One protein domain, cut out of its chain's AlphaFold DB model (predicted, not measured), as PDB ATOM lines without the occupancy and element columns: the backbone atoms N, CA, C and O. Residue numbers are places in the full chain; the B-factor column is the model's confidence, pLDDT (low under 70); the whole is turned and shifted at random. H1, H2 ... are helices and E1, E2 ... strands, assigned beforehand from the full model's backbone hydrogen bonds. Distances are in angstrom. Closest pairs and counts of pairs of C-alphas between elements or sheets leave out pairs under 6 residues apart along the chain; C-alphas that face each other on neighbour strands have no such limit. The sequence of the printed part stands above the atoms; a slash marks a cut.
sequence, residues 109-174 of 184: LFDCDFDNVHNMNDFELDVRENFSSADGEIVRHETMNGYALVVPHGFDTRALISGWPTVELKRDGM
ATOM      1  N   LEU A 109       1.250 -10.697 -46.360       97.19
ATOM      2  CA  LEU A 109       2.157 -11.832 -46.460       97.19
ATOM      3  C   LEU A 109       2.290 -12.472 -45.082       97.19
ATOM      4  O   LEU A 109       2.750 -11.816 -44.151       97.19
ATOM      5  N   PHE A 110       1.935 -13.741 -44.955       97.19
ATOM      6  CA  PHE A 110       2.310 -14.543 -43.799       97.19
ATOM      7  C   PHE A 110       3.642 -15.231 -44.079       97.19
ATOM      8  O   PHE A 110       3.759 -15.971 -45.054       97.19
ATOM      9  N   ASP A 111       4.641 -14.969 -43.244       96.56
ATOM     10  CA  ASP A 111       5.918 -15.684 -43.232       96.56
ATOM     11  C   ASP A 111       5.803 -16.832 -42.228       96.56
ATOM     12  O   ASP A 111       5.562 -16.592 -41.045       96.56
ATOM     13  N   CYS A 112       5.880 -18.064 -42.716       96.00
ATOM     14  CA  CYS A 112       5.519 -19.265 -41.975       96.00
ATOM     15  C   CYS A 112       6.757 -20.148 -41.791       96.00
ATOM     16  O   CYS A 112       7.196 -20.817 -42.731       96.00
ATOM     17  N   ASP A 113       7.301 -20.185 -40.573       94.06
ATOM     18  CA  ASP A 113       8.439 -21.040 -40.209       94.06
ATOM     19  C   ASP A 113       7.939 -22.462 -39.889       94.06
ATOM     20  O   ASP A 113       7.914 -22.906 -38.739       94.06
ATOM     21  N   PHE A 114       7.414 -23.141 -40.915       93.12
ATOM     22  CA  PHE A 114       6.974 -24.535 -40.835       93.12
ATOM     23  C   PHE A 114       8.004 -25.460 -41.477       93.12
ATOM     24  O   PHE A 114       8.442 -25.240 -42.604       93.12
ATOM     25  N   ASP A 115       8.327 -26.544 -40.780       88.06
ATOM     26  CA  ASP A 115       9.233 -27.598 -41.242       88.06
ATOM     27  C   ASP A 115       8.536 -28.667 -42.102       88.06
ATOM     28  O   ASP A 115       9.197 -29.522 -42.692       88.06
ATOM     29  N   ASN A 116       7.203 -28.629 -42.181       88.50
ATOM     30  CA  ASN A 116       6.408 -29.624 -42.879       88.50
ATOM     31  C   ASN A 116       5.201 -29.012 -43.608       88.50
ATOM     32  O   ASN A 116       4.624 -28.001 -43.205       88.50
ATOM     33  N   VAL A 117       4.793 -29.686 -44.683       91.81
ATOM     34  CA  VAL A 117       3.678 -29.260 -45.540       91.81
ATOM     35  C   VAL A 117       2.309 -29.395 -44.863       91.81
ATOM     36  O   VAL A 117       1.366 -28.724 -45.270       91.81
ATOM     37  N   HIS A 118       2.177 -30.244 -43.840       94.31
ATOM     38  CA  HIS A 118       0.904 -30.459 -43.151       94.31
ATOM     39  C   HIS A 118       0.492 -29.215 -42.360       94.31
ATOM     40  O   HIS A 118      -0.593 -28.700 -42.602       94.31
ATOM     41  N   ASN A 119       1.398 -28.654 -41.554       94.25
ATOM     42  CA  ASN A 119       1.177 -27.387 -40.850       94.25
ATOM     43  C   ASN A 119       0.855 -26.246 -41.822       94.25
ATOM     44  O   ASN A 119      -0.014 -25.425 -41.551       94.25
ATOM     45  N   MET A 120       1.521 -26.213 -42.981       95.62
ATOM     46  CA  MET A 120       1.217 -25.221 -44.010       95.62
ATOM     47  C   MET A 120      -0.196 -25.400 -44.584       95.62
ATOM     48  O   MET A 120      -0.903 -24.417 -44.787       95.62
ATOM     49  N   ASN A 121      -0.624 -26.636 -44.848       95.12
ATOM     50  CA  ASN A 121      -1.976 -26.903 -45.340       95.12
ATOM     51  C   ASN A 121      -3.040 -26.498 -44.314       95.12
ATOM     52  O   ASN A 121      -4.010 -25.846 -44.690       95.12
ATOM     53  N   ASP A 122      -2.832 -26.842 -43.045       95.50
ATOM     54  CA  ASP A 122      -3.759 -26.524 -41.958       95.50
ATOM     55  C   ASP A 122      -3.849 -25.005 -41.749       95.50
ATOM     56  O   ASP A 122      -4.941 -24.445 -41.715       95.50
ATOM     57  N   PHE A 123      -2.711 -24.304 -41.748       95.69
ATOM     58  CA  PHE A 123      -2.691 -22.844 -41.675       95.69
ATOM     59  C   PHE A 123      -3.417 -22.180 -42.857       95.69
ATOM     60  O   PHE A 123      -4.158 -21.213 -42.682       95.69
ATOM     61  N   GLU A 124      -3.230 -22.685 -44.079       94.38
ATOM     62  CA  GLU A 124      -3.922 -22.160 -45.260       94.38
ATOM     63  C   GLU A 124      -5.443 -22.378 -45.190       94.38
ATOM     64  O   GLU A 124      -6.203 -21.533 -45.670       94.38
ATOM     65  N   LEU A 125      -5.896 -23.486 -44.594       92.62
ATOM     66  CA  LEU A 125      -7.312 -23.733 -44.322       92.62
ATOM     67  C   LEU A 125      -7.855 -22.736 -43.294       92.62
ATOM     68  O   LEU A 125      -8.850 -22.077 -43.583       92.62
ATOM     69  N   ASP A 126      -7.159 -22.528 -42.175       93.50
ATOM     70  CA  ASP A 126      -7.566 -21.550 -41.159       93.50
ATOM     71  C   ASP A 126      -7.661 -20.130 -41.742       93.50
ATOM     72  O   ASP A 126      -8.602 -19.383 -41.461       93.50
ATOM     73  N   VAL A 127      -6.713 -19.743 -42.601       93.19
ATOM     74  CA  VAL A 127      -6.764 -18.467 -43.328       93.19
ATOM     75  C   VAL A 127      -8.022 -18.382 -44.191       93.19
ATOM     76  O   VAL A 127      -8.696 -17.354 -44.164       93.19
ATOM     77  N   ARG A 128      -8.360 -19.442 -44.939       89.88
ATOM     78  CA  ARG A 128      -9.571 -19.485 -45.777       89.88
ATOM     79  C   ARG A 128     -10.851 -19.389 -44.957       89.88
ATOM     80  O   ARG A 128     -11.770 -18.699 -45.374       89.88
ATOM     81  N   GLU A 129     -10.913 -20.030 -43.795       88.56
ATOM     82  CA  GLU A 129     -12.082 -19.961 -42.912       88.56
ATOM     83  C   GLU A 129     -12.293 -18.554 -42.334       88.56
ATOM     84  O   GLU A 129     -13.427 -18.093 -42.195       88.56
ATOM     85  N   ASN A 130     -11.201 -17.837 -42.057       84.50
ATOM     86  CA  ASN A 130     -11.244 -16.444 -41.601       84.50
ATOM     87  C   ASN A 130     -11.447 -15.439 -42.751       84.50
ATOM     88  O   ASN A 130     -11.752 -14.268 -42.513       84.50
ATOM     89  N   PHE A 131     -11.295 -15.884 -43.998       78.12
ATOM     90  CA  PHE A 131     -11.407 -15.064 -45.195       78.12
ATOM     91  C   PHE A 131     -12.735 -15.334 -45.919       78.12
ATOM     92  O   PHE A 131     -12.863 -16.232 -46.742       78.12
ATOM     93  N   SER A 132     -13.754 -14.518 -45.637       64.50
ATOM     94  CA  SER A 132     -15.123 -14.732 -46.138       64.50
ATOM     95  C   SER A 132     -15.353 -14.391 -47.621       64.50
ATOM     96  O   SER A 132     -16.500 -14.406 -48.070       64.50
ATOM     97  N   SER A 133     -14.325 -14.025 -48.395       59.12
ATOM     98  CA  SER A 133     -14.508 -13.574 -49.782       59.12
ATOM     99  C   SER A 133     -14.169 -14.674 -50.787       59.12
ATOM    100  O   SER A 133     -13.030 -15.115 -50.884       59.12
ATOM    101  N   ALA A 134     -15.160 -15.066 -51.588       55.66
ATOM    102  CA  ALA A 134     -15.033 -16.093 -52.625       55.66
ATOM    103  C   ALA A 134     -14.051 -15.735 -53.765       55.66
ATOM    104  O   ALA A 134     -13.634 -16.624 -54.500       55.66
ATOM    105  N   ASP A 135     -13.662 -14.460 -53.886       58.75
ATOM    106  CA  ASP A 135     -12.921 -13.928 -55.041       58.75
ATOM    107  C   ASP A 135     -11.440 -13.617 -54.762       58.75
ATOM    108  O   ASP A 135     -10.716 -13.140 -55.636       58.75
ATOM    109  N   GLY A 136     -10.968 -13.834 -53.533       68.19
ATOM    110  CA  GLY A 136      -9.602 -13.497 -53.150       68.19
ATOM    111  C   GLY A 136      -8.610 -14.625 -53.402       68.19
ATOM    112  O   GLY A 136      -8.697 -15.677 -52.775       68.19
ATOM    113  N   GLU A 137      -7.627 -14.389 -54.271       84.00
ATOM    114  CA  GLU A 137      -6.562 -15.359 -54.527       84.00
ATOM    115  C   GLU A 137      -5.602 -15.451 -53.330       84.00
ATOM    116  O   GLU A 137      -5.013 -14.455 -52.898       84.00
ATOM    117  N   ILE A 138      -5.445 -16.668 -52.808       90.88
ATOM    118  CA  ILE A 138      -4.434 -17.031 -51.815       90.88
ATOM    119  C   ILE A 138      -3.334 -17.795 -52.544       90.88
ATOM    120  O   ILE A 138      -3.607 -18.830 -53.152       90.88
ATOM    121  N   VAL A 139      -2.098 -17.303 -52.460       94.25
ATOM    122  CA  VAL A 139      -0.954 -17.886 -53.173       94.25
ATOM    123  C   VAL A 139       0.119 -18.318 -52.187       94.25
ATOM    124  O   VAL A 139       0.615 -17.521 -51.387       94.25
ATOM    125  N   ARG A 140       0.485 -19.597 -52.260       95.00
ATOM    126  CA  ARG A 140       1.537 -20.214 -51.453       95.00
ATOM    127  C   ARG A 140       2.867 -20.195 -52.199       95.00
ATOM    128  O   ARG A 140       2.918 -20.477 -53.394       95.00
ATOM    129  N   HIS A 141       3.943 -19.949 -51.466       94.94
ATOM    130  CA  HIS A 141       5.313 -20.001 -51.954       94.94
ATOM    131  C   HIS A 141       6.196 -20.777 -50.979       94.94
ATOM    132  O   HIS A 141       6.097 -20.602 -49.766       94.94
ATOM    133  N   GLU A 142       7.090 -21.608 -51.504       93.38
ATOM    134  CA  GLU A 142       8.171 -22.192 -50.710       93.38
ATOM    135  C   GLU A 142       9.287 -21.164 -50.518       93.38
ATOM    136  O   GLU A 142       9.602 -20.377 -51.412       93.38
ATOM    137  N   THR A 143       9.895 -21.165 -49.337       91.38
ATOM    138  CA  THR A 143      11.034 -20.308 -49.011       91.38
ATOM    139  C   THR A 143      12.212 -21.160 -48.549       91.38
ATOM    140  O   THR A 143      12.108 -22.372 -48.394       91.38
ATOM    141  N   MET A 144      13.357 -20.526 -48.292       89.12
ATOM    142  CA  MET A 144      14.553 -21.240 -47.841       89.12
ATOM    143  C   MET A 144      14.349 -22.020 -46.528       89.12
ATOM    144  O   MET A 144      15.028 -23.016 -46.324       89.12
ATOM    145  N   ASN A 145      13.455 -21.563 -45.642       87.50
ATOM    146  CA  ASN A 145      13.248 -22.143 -44.308       87.50
ATOM    147  C   ASN A 145      11.748 -22.231 -43.956       87.50
ATOM    148  O   ASN A 145      11.360 -21.827 -42.869       87.50
ATOM    149  N   GLY A 146      10.896 -22.659 -44.887       94.00
ATOM    150  CA  GLY A 146       9.455 -22.786 -44.644       94.00
ATOM    151  C   GLY A 146       8.636 -22.240 -45.800       94.00
ATOM    152  O   GLY A 146       8.984 -22.445 -46.963       94.00
ATOM    153  N   TYR A 147       7.576 -21.495 -45.502       96.25
ATOM    154  CA  TYR A 147       6.585 -21.085 -46.494       96.25
ATOM    155  C   TYR A 147       6.201 -19.615 -46.365       96.25
ATOM    156  O   TYR A 147       6.343 -18.986 -45.323       96.25
ATOM    157  N   ALA A 148       5.673 -19.074 -47.452       97.00
ATOM    158  CA  ALA A 148       5.067 -17.762 -47.513       97.00
ATOM    159  C   ALA A 148       3.651 -17.892 -48.078       97.00
ATOM    160  O   ALA A 148       3.444 -18.580 -49.078       97.00
ATOM    161  N   LEU A 149       2.685 -17.209 -47.465       96.50
ATOM    162  CA  LEU A 149       1.305 -17.161 -47.943       96.50
ATOM    163  C   LEU A 149       0.900 -15.716 -48.218       96.50
ATOM    164  O   LEU A 149       0.824 -14.896 -47.303       96.50
ATOM    165  N   VAL A 150       0.656 -15.401 -49.486       96.25
ATOM    166  CA  VAL A 150       0.145 -14.100 -49.919       96.25
ATOM    167  C   VAL A 150      -1.374 -14.159 -49.935       96.25
ATOM    168  O   VAL A 150      -1.952 -15.046 -50.560       96.25
ATOM    169  N   VAL A 151      -2.013 -13.210 -49.254       94.50
ATOM    170  CA  VAL A 151      -3.468 -13.175 -49.077       94.50
ATOM    171  C   VAL A 151      -4.021 -11.765 -49.305       94.50
ATOM    172  O   VAL A 151      -3.299 -10.773 -49.139       94.50
ATOM    173  N   PRO A 152      -5.315 -11.625 -49.623       92.50
ATOM    174  CA  PRO A 152      -5.993 -10.337 -49.550       92.50
ATOM    175  C   PRO A 152      -6.028  -9.813 -48.108       92.50
ATOM    176  O   PRO A 152      -5.996 -10.577 -47.148       92.50
ATOM    177  N   HIS A 153      -6.097  -8.496 -47.938       90.56
ATOM    178  CA  HIS A 153      -6.177  -7.888 -46.609       90.56
ATOM    179  C   HIS A 153      -7.610  -7.731 -46.107       90.56
ATOM    180  O   HIS A 153      -8.572  -7.893 -46.850       90.56
ATOM    181  N   GLY A 154      -7.731  -7.283 -44.854       88.38
ATOM    182  CA  GLY A 154      -8.975  -6.710 -44.334       88.38
ATOM    183  C   GLY A 154      -9.785  -7.629 -43.426       88.38
ATOM    184  O   GLY A 154     -10.910  -7.278 -43.090       88.38
ATOM    185  N   PHE A 155      -9.221  -8.759 -42.996       90.12
ATOM    186  CA  PHE A 155      -9.852  -9.673 -42.041       90.12
ATOM    187  C   PHE A 155      -9.139  -9.669 -40.677       90.12
ATOM    188  O   PHE A 155      -7.999  -9.205 -40.552       90.12
ATOM    189  N   ASP A 156      -9.824 -10.141 -39.631       90.38
ATOM    190  CA  ASP A 156      -9.245 -10.236 -38.287       90.38
ATOM    191  C   ASP A 156      -8.266 -11.414 -38.210       90.38
ATOM    192  O   ASP A 156      -8.611 -12.553 -38.501       90.38
ATOM    193  N   THR A 157      -7.030 -11.129 -37.809       92.75
ATOM    194  CA  THR A 157      -5.937 -12.106 -37.724       92.75
ATOM    195  C   THR A 157      -5.538 -12.429 -36.290       92.75
ATOM    196  O   THR A 157      -4.625 -13.223 -36.089       92.75
ATOM    197  N   ARG A 158      -6.183 -11.844 -35.270       91.81
ATOM    198  CA  ARG A 158      -5.761 -12.019 -33.867       91.81
ATOM    199  C   ARG A 158      -5.861 -13.471 -33.410       91.81
ATOM    200  O   ARG A 158      -4.903 -13.993 -32.847       91.81
ATOM    201  N   ALA A 159      -7.003 -14.108 -33.668       91.56
ATOM    202  CA  ALA A 159      -7.220 -15.511 -33.322       91.56
ATOM    203  C   ALA A 159      -6.288 -16.429 -34.126       91.56
ATOM    204  O   ALA A 159      -5.633 -17.290 -33.546       91.56
ATOM    205  N   LEU A 160      -6.157 -16.164 -35.430       92.44
ATOM    206  CA  LEU A 160      -5.278 -16.901 -36.336       92.44
ATOM    207  C   LEU A 160      -3.811 -16.864 -35.870       92.44
ATOM    208  O   LEU A 160      -3.208 -17.904 -35.638       92.44
ATOM    209  N   ILE A 161      -3.240 -15.676 -35.662       93.25
ATOM    210  CA  ILE A 161      -1.833 -15.526 -35.246       93.25
ATOM    211  C   ILE A 161      -1.605 -16.124 -33.851       93.25
ATOM    212  O   ILE A 161      -0.554 -16.701 -33.592       93.25
ATOM    213  N   SER A 162      -2.590 -16.033 -32.951       93.69
ATOM    214  CA  SER A 162      -2.482 -16.653 -31.627       93.69
ATOM    215  C   SER A 162      -2.447 -18.186 -31.684       93.69
ATOM    216  O   SER A 162      -1.856 -18.789 -30.790       93.69
ATOM    217  N   GLY A 163      -3.084 -18.806 -32.683       94.25
ATOM    218  CA  GLY A 163      -3.039 -20.255 -32.908       94.25
ATOM    219  C   GLY A 163      -1.735 -20.730 -33.557       94.25
ATOM    220  O   GLY A 163      -1.335 -21.874 -33.357       94.25
ATOM    221  N   TRP A 164      -1.039 -19.836 -34.265       95.25
ATOM    222  CA  TRP A 164       0.142 -20.150 -35.071       95.25
ATOM    223  C   TRP A 164       1.346 -19.271 -34.684       95.25
ATOM    224  O   TRP A 164       1.697 -18.337 -35.406       95.25
ATOM    225  N   PRO A 165       2.028 -19.555 -33.556       92.19
ATOM    226  CA  PRO A 165       3.093 -18.695 -33.024       92.19
ATOM    227  C   PRO A 165       4.354 -18.623 -33.900       92.19
ATOM    228  O   PRO A 165       5.174 -17.727 -33.713       92.19
ATOM    229  N   THR A 166       4.529 -19.552 -34.844       93.81
ATOM    230  CA  THR A 166       5.627 -19.560 -35.829       93.81
ATOM    231  C   THR A 166       5.278 -18.819 -37.125       93.81
ATOM    232  O   THR A 166       6.042 -18.870 -38.089       93.81
ATOM    233  N   VAL A 167       4.134 -18.129 -37.158       95.94
ATOM    234  CA  VAL A 167       3.687 -17.323 -38.294       95.94
ATOM    235  C   VAL A 167       3.799 -15.834 -37.976       95.94
ATOM    236  O   VAL A 167       3.262 -15.338 -36.986       95.94
ATOM    237  N   GLU A 168       4.448 -15.089 -38.868       96.12
ATOM    238  CA  GLU A 168       4.555 -13.633 -38.802       96.12
ATOM    239  C   GLU A 168       3.707 -12.973 -39.903       96.12
ATOM    240  O   GLU A 168       3.903 -13.218 -41.092       96.12
ATOM    241  N   LEU A 169       2.795 -12.070 -39.525       96.25
ATOM    242  CA  LEU A 169       2.026 -11.262 -40.477       96.25
ATOM    243  C   LEU A 169       2.795 -10.002 -40.910       96.25
ATOM    244  O   LEU A 169       3.005  -9.075 -40.124       96.25
ATOM    245  N   LYS A 170       3.089  -9.905 -42.207       95.50
ATOM    246  CA  LYS A 170       3.727  -8.760 -42.871       95.50
ATOM    247  C   LYS A 170       2.718  -8.050 -43.774       95.50
ATOM    248  O   LYS A 170       2.368  -8.532 -44.847       95.50
ATOM    249  N   ARG A 171       2.253  -6.866 -43.353       92.56
ATOM    250  CA  ARG A 171       1.184  -6.112 -44.049       92.56
ATOM    251  C   ARG A 171       1.595  -5.499 -45.391       92.56
ATOM    252  O   ARG A 171       0.733  -5.215 -46.208       92.56
ATOM    253  N   ASP A 172       2.888  -5.283 -45.595       92.81
ATOM    254  CA  ASP A 172       3.467  -4.840 -46.867       92.81
ATOM    255  C   ASP A 172       4.830  -5.520 -47.058       92.81
ATOM    256  O   ASP A 172       5.894  -4.902 -47.031       92.81
ATOM    257  N   GLY A 173       4.782  -6.852 -47.086       94.50
ATOM    258  CA  GLY A 173       5.963  -7.706 -47.073       94.50
ATOM    259  C   GLY A 173       6.704  -7.781 -48.409       94.50
ATOM    260  O   GLY A 173       6.198  -7.424 -49.477       94.50
ATOM    261  N   MET A 174       7.917  -8.321 -48.328       96.50
ATOM    262  CA  MET A 174       8.727  -8.708 -49.476       96.50
ATOM    263  C   MET A 174       8.752 -10.238 -49.559       96.50
ATOM    264  O   MET A 174       9.167 -10.897 -48.605       96.50
TER     265      MET A 174
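Overview. This is residues 109 to 174 of the 184 residues of an uncharacterized protein of Streptococcus anginosus (UniProt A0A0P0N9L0). A small twisted sheet of four antiparallel strands, in the order E2, E3, E1, E4, has the long helix H1 packed over one face, making two layers. The short helix H2 sits next to the E4 edge and only grazes the sheet. The printed part has 66 residues, with two named helices and four named strands in the order E1, H1, E2, E3, H2, E4, a mixed class. It is compact, with a radius of gyration of the C-alphas of 11.0 A and spans of 29 by 23 by 19 A.

Arrangement. Inner strands E3, residues 146 to 151, and E1, residues 109 to 112, are antiparallel, with N 110 and O 149 within hydrogen-bond range at 2.8 A. Edge strand E2, residues 139 to 143, forms a hairpin with E3, with N 141 and O 148 at 2.8 A. Edge strand E4, residues 167 to 170, is antiparallel to E1, with N 111 and O 168 at 2.9 A. H1, residues 117 to 130, runs along the strands at a height over the sheet of 9.5 A, at 19 degrees to E3 on the local plane; their closest C-alphas, of Met 120 and Tyr 147, are 7.2 A apart. With residues 126 to 130 alone, H1 only just touches H2, residues 158 to 163, with 3 pairs of C-alphas within 8 A, the closest those of Asp 126 and Leu 160 at 7.1 A; they run opposite ways at a shallow tilt of 23 degrees. E1, H1, E2 and E3, H2, E4 are split strand-helix-strand units, a third strand between their two strands, with right-handed crossovers. In H1 and H2 every O i to N i+4 pair is within hydrogen-bond range.

Along the chain. E1 begins at C-alpha 109 (2.157, -11.832, -46.460). H1 is 20.1 A long, E3 16.7 A and E2 12.9 A. E4 ends at C-alpha 170 (3.727, -8.760, -42.871).

Size, cuts and confidence. The two C-alphas farthest apart, of Ser 132 and Met 144, are 30.4 A apart. The printed part has no cut and no long link. Residues 132 to 136 have pLDDT under 70.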